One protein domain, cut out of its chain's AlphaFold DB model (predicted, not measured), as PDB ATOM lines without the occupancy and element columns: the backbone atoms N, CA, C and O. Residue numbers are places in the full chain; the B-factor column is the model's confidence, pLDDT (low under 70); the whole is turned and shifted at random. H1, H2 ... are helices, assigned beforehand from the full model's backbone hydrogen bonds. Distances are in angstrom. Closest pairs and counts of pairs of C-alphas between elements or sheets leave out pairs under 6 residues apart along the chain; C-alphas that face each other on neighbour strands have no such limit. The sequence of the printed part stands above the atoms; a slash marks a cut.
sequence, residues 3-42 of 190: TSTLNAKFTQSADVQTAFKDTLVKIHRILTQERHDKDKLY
ATOM      1  N   THR A   3      28.434  21.944 -49.686       41.66
ATOM      2  CA  THR A   3      27.284  22.763 -50.113       41.66
ATOM      3  C   THR A   3      26.605  22.203 -51.365       41.66
ATOM      4  O   THR A   3      25.384  22.248 -51.487       41.66
ATOM      5  N   SER A   4      27.380  21.599 -52.269       46.78
ATOM      6  CA  SER A   4      26.865  20.945 -53.472       46.78
ATOM      7  C   SER A   4      26.166  19.616 -53.179       46.78
ATOM      8  O   SER A   4      25.224  19.276 -53.879       46.78
ATOM      9  N   THR A   5      26.566  18.865 -52.147       47.56
ATOM     10  CA  THR A   5      25.985  17.546 -51.828       47.56
ATOM     11  C   THR A   5      24.713  17.609 -50.984       47.56
ATOM     12  O   THR A   5      23.877  16.718 -51.119       47.56
ATOM     13  N   LEU A   6      24.522  18.649 -50.163       51.75
ATOM     14  CA  LEU A   6      23.244  18.889 -49.474       51.75
ATOM     15  C   LEU A   6      22.149  19.330 -50.455       51.75
ATOM     16  O   LEU A   6      21.054  18.776 -50.432       51.75
ATOM     17  N   ASN A   7      22.472  20.245 -51.373       51.03
ATOM     18  CA  ASN A   7      21.530  20.696 -52.401       51.03
ATOM     19  C   ASN A   7      21.273  19.627 -53.479       51.03
ATOM     20  O   ASN A   7      20.163  19.535 -53.990       51.03
ATOM     21  N   ALA A   8      22.257  18.778 -53.802       49.97
ATOM     22  CA  ALA A   8      22.106  17.747 -54.837       49.97
ATOM     23  C   ALA A   8      21.307  16.503 -54.404       49.97
ATOM     24  O   ALA A   8      20.982  15.681 -55.257       49.97
ATOM     25  N   LYS A   9      20.991  16.330 -53.110       50.97
ATOM     26  CA  LYS A   9      20.201  15.181 -52.616       50.97
ATOM     27  C   LYS A   9      18.711  15.470 -52.404       50.97
ATOM     28  O   LYS A   9      17.967  14.541 -52.109       50.97
ATOM     29  N   PHE A  10      18.262  16.711 -52.588       53.53
ATOM     30  CA  PHE A  10      16.857  17.099 -52.448       53.53
ATOM     31  C   PHE A  10      16.243  17.481 -53.800       53.53
ATOM     32  O   PHE A  10      15.937  18.638 -54.079       53.53
ATOM     33  N   THR A  11      16.002  16.473 -54.636       54.03
ATOM     34  CA  THR A  11      15.088  16.552 -55.785       54.03
ATOM     35  C   THR A  11      13.639  16.545 -55.267       54.03
ATOM     36  O   THR A  11      12.914  15.569 -55.425       54.03
ATOM     37  N   GLN A  12      13.233  17.582 -54.534       60.66
ATOM     38  CA  GLN A  12      11.882  17.723 -53.966       60.66
ATOM     39  C   GLN A  12      11.196  18.994 -54.481       60.66
ATOM     40  O   GLN A  12      11.873  19.908 -54.954       60.66
ATOM     41  N   SER A  13       9.855  19.035 -54.420       67.44
ATOM     42  CA  SER A  13       9.055  20.169 -54.908       67.44
ATOM     43  C   SER A  13       9.435  21.478 -54.203       67.44
ATOM     44  O   SER A  13       9.906  21.475 -53.061       67.44
ATOM     45  N   ALA A  14       9.229  22.610 -54.885       70.88
ATOM     46  CA  ALA A  14       9.570  23.947 -54.387       70.88
ATOM     47  C   ALA A  14       8.957  24.255 -53.003       70.88
ATOM     48  O   ALA A  14       9.552  24.972 -52.192       70.88
ATOM     49  N   ASP A  15       7.810  23.647 -52.703       71.25
ATOM     50  CA  ASP A  15       7.101  23.795 -51.433       71.25
ATOM     51  C   ASP A  15       7.892  23.201 -50.261       71.25
ATOM     52  O   ASP A  15       7.993  23.811 -49.195       71.25
ATOM     53  N   VAL A  16       8.537  22.047 -50.466       71.69
ATOM     54  CA  VAL A  16       9.323  21.384 -49.415       71.69
ATOM     55  C   VAL A  16      10.628  22.132 -49.147       71.69
ATOM     56  O   VAL A  16      11.037  22.287 -47.997       71.69
ATOM     57  N   GLN A  17      11.259  22.680 -50.187       70.38
ATOM     58  CA  GLN A  17      12.452  23.519 -50.021       70.38
ATOM     59  C   GLN A  17      12.145  24.803 -49.244       70.38
ATOM     60  O   GLN A  17      12.952  25.238 -48.423       70.38
ATOM     61  N   THR A  18      10.964  25.383 -49.462       78.62
ATOM     62  CA  THR A  18      10.511  26.566 -48.723       78.62
ATOM     63  C   THR A  18      10.254  26.228 -47.253       78.62
ATOM     64  O   THR A  18      10.710  26.960 -46.377       78.62
ATOM     65  N   ALA A  19       9.625  25.083 -46.972       80.69
ATOM     66  CA  ALA A  19       9.333  24.634 -45.609       80.69
ATOM     67  C   ALA A  19      10.593  24.380 -44.756       80.69
ATOM     68  O   ALA A  19      10.589  24.644 -43.555       80.69
ATOM     69  N   PHE A  20      11.685  23.894 -45.356       82.81
ATOM     70  CA  PHE A  20      12.925  23.569 -44.633       82.81
ATOM     71  C   PHE A  20      14.030  24.620 -44.758       82.81
ATOM     72  O   PHE A  20      15.132  24.406 -44.247       82.81
ATOM     73  N   LYS A  21      13.757  25.760 -45.398       85.50
ATOM     74  CA  LYS A  21      14.758  26.800 -45.666       85.50
ATOM     75  C   LYS A  21      15.510  27.230 -44.402       85.50
ATOM     76  O   LYS A  21      16.739  27.170 -44.373       85.50
ATOM     77  N   ASP A  22      14.791  27.574 -43.337       84.69
ATOM     78  CA  ASP A  22      15.391  28.048 -42.081       84.69
ATOM     79  C   ASP A  22      16.194  26.951 -41.372       84.69
ATOM     80  O   ASP A  22      17.281  27.189 -40.839       84.69
ATOM     81  N   THR A  23      15.689  25.720 -41.413       87.62
ATOM     82  CA  THR A  23      16.353  24.526 -40.876       87.62
ATOM     83  C   THR A  23      17.688  24.288 -41.580       87.62
ATOM     84  O   THR A  23      18.705  24.078 -40.921       87.62
ATOM     85  N   LEU A  24      17.716  24.378 -42.912       87.38
ATOM     86  CA  LEU A  24      18.934  24.210 -43.704       87.38
ATOM     87  C   LEU A  24      19.951  25.326 -43.438       87.38
ATOM     88  O   LEU A  24      21.139  25.036 -43.299       87.38
ATOM     89  N   VAL A  25      19.500  26.576 -43.288       88.25
ATOM     90  CA  VAL A  25      20.367  27.705 -42.901       88.25
ATOM     91  C   VAL A  25      21.014  27.453 -41.536       88.25
ATOM     92  O   VAL A  25      22.226  27.633 -41.385       88.25
ATOM     93  N   LYS A  26      20.245  26.980 -40.546       89.12
ATOM     94  CA  LYS A  26      20.768  26.626 -39.215       89.12
ATOM     95  C   LYS A  26      21.779  25.480 -39.277       89.12
ATOM     96  O   LYS A  26      22.843  25.585 -38.668       89.12
ATOM     97  N   ILE A  27      21.480  24.413 -40.024       88.94
ATOM     98  CA  ILE A  27      22.394  23.273 -40.221       88.94
ATOM     99  C   ILE A  27      23.702  23.753 -40.848       88.94
ATOM    100  O   ILE A  27      24.778  23.431 -40.348       88.94
ATOM    101  N   HIS A  28      23.617  24.564 -41.903       88.25
ATOM    102  CA  HIS A  28      24.793  25.116 -42.561       88.25
ATOM    103  C   HIS A  28      25.643  25.933 -41.583       88.25
ATOM    104  O   HIS A  28      26.837  25.682 -41.469       88.25
ATOM    105  N   ARG A  29      25.025  26.842 -40.815       89.50
ATOM    106  CA  ARG A  29      25.721  27.649 -39.800       89.50
ATOM    107  C   ARG A  29      26.440  26.784 -38.762       89.50
ATOM    108  O   ARG A  29      27.570  27.097 -38.415       89.50
ATOM    109  N   ILE A  30      25.832  25.687 -38.300       88.06
ATOM    110  CA  ILE A  30      26.468  24.765 -37.340       88.06
ATOM    111  C   ILE A  30      27.673  24.047 -37.943       88.06
ATOM    112  O   ILE A  30      28.659  23.831 -37.243       88.06
ATOM    113  N   LEU A  31      27.593  23.671 -39.219       88.69
ATOM    114  CA  LEU A  31      28.666  22.957 -39.905       88.69
ATOM    115  C   LEU A  31      29.842  23.866 -40.276       88.69
ATOM    116  O   LEU A  31      30.968  23.383 -40.345       88.69
ATOM    117  N   THR A  32      29.591  25.152 -40.535       90.94
ATOM    118  CA  THR A  32      30.632  26.102 -40.948       90.94
ATOM    119  C   THR A  32      31.229  26.915 -39.809       90.94
ATOM    120  O   THR A  32      32.309  27.458 -39.992       90.94
ATOM    121  N   GLN A  33      30.540  27.045 -38.669       91.62
ATOM    122  CA  GLN A  33      31.024  27.882 -37.569       91.62
ATOM    123  C   GLN A  33      32.314  27.331 -36.942       91.62
ATOM    124  O   GLN A  33      32.412  26.154 -36.590       91.62
ATOM    125  N   GLU A  34      33.287  28.207 -36.721       89.25
ATOM    126  CA  GLU A  34      34.574  27.889 -36.112       89.25
ATOM    127  C   GLU A  34      34.652  28.321 -34.641       89.25
ATOM    128  O   GLU A  34      33.763  28.959 -34.070       89.25
ATOM    129  N   ARG A  35      35.751  27.973 -33.956       82.62
ATOM    130  CA  ARG A  35      35.938  28.259 -32.523       82.62
ATOM    131  C   ARG A  35      35.985  29.757 -32.186       82.62
ATOM    132  O   ARG A  35      35.627  30.101 -31.058       82.62
ATOM    133  N   HIS A  36      36.345  30.633 -33.114       84.31
ATOM    134  CA  HIS A  36      36.488  32.071 -32.848       84.31
ATOM    135  C   HIS A  36      35.435  32.946 -33.532       84.31
ATOM    136  O   HIS A  36      35.499  34.168 -33.412       84.31
ATOM    137  N   ASP A  37      34.441  32.328 -34.168       85.94
ATOM    138  CA  ASP A  37      33.353  33.062 -34.801       85.94
ATOM    139  C   ASP A  37      32.510  33.823 -33.780       85.94
ATOM    140  O   ASP A  37      32.289  33.372 -32.648       85.94
ATOM    141  N   LYS A  38      32.043  34.995 -34.206       81.38
ATOM    142  CA  LYS A  38      31.048  35.792 -33.486       81.38
ATOM    143  C   LYS A  38      29.656  35.231 -33.772       81.38
ATOM    144  O   LYS A  38      29.469  34.563 -34.783       81.38
ATOM    145  N   ASP A  39      28.708  35.503 -32.878       79.75
ATOM    146  CA  ASP A  39      27.302  35.106 -33.007       79.75
ATOM    147  C   ASP A  39      27.152  33.634 -33.395       79.75
ATOM    148  O   ASP A  39      26.749  33.281 -34.503       79.75
ATOM    149  N   LYS A  40      27.515  32.738 -32.482       84.94
ATOM    150  CA  LYS A  40      27.420  31.299 -32.731       84.94
ATOM    151  C   LYS A  40      26.032  30.771 -32.459       84.94
ATOM    152  O   LYS A  40      25.341  31.246 -31.563       84.94
ATOM    153  N   LEU A  41      25.656  29.738 -33.208       86.81
ATOM    154  CA  LEU A  41      24.423  29.019 -32.936       86.81
ATOM    155  C   LEU A  41      24.685  27.974 -31.848       86.81
ATOM    156  O   LEU A  41      25.300  26.939 -32.113       86.81
ATOM    157  N   TYR A  42      24.233  28.266 -30.627       82.19
ATOM    158  CA  TYR A  42      24.424  27.395 -29.463       82.19
ATOM    159  C   TYR A  42      23.312  26.355 -29.276       82.19
ATOM    160  O   TYR A  42      23.575  25.267 -28.770       82.19
TER     161      TYR A  42
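What this domain is: This is residues 3 to 42 of the 190 residues of an uncharacterized protein of Methylococcaceae bacterium (UniProt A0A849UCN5). The printed part winds as a loose, open S: helix H3 makes the middle stroke, short H2 comes just before it round a corner at its first end, and the link before H2 leads back to small H1. At H3's other end the tail, residues 33 to 42, folds back. The 40 printed residues have three named helices, H1, H2, H3 in chain order, and no named strand: all helix. The whole is loose, radius of gyration of the C-alphas 12.3 A, and only just flat, spanning 37 by 19 by 10 A.

How they stand to each other: H3, residues 21 to 32, touches no helix. H2, residues 14 to 19, and H3 meet only through their tight link of one residue. H1, residues 3 to 7, is only just apart from H3, closest 8.3 A, and apart from H2. Every O i to N i+4 pair is within hydrogen-bond range in H2 and H3; H1 has 0 of 1, and 0 of 2 O i to N i+3 pairs.

Where its parts are: H3 runs 16.6 A from C-alpha 21 at (14.758, 26.800, -45.666) to C-alpha 32 at (30.632, 26.102, -40.948). H2 measures 8.8 A and H1 6.5 A.

The domain as a whole: The farthest C-alphas, of Ser 13 and His 36, are 37.2 A apart. The printed part has no cut and no long link. Residues 3 to 13 have pLDDT under 70.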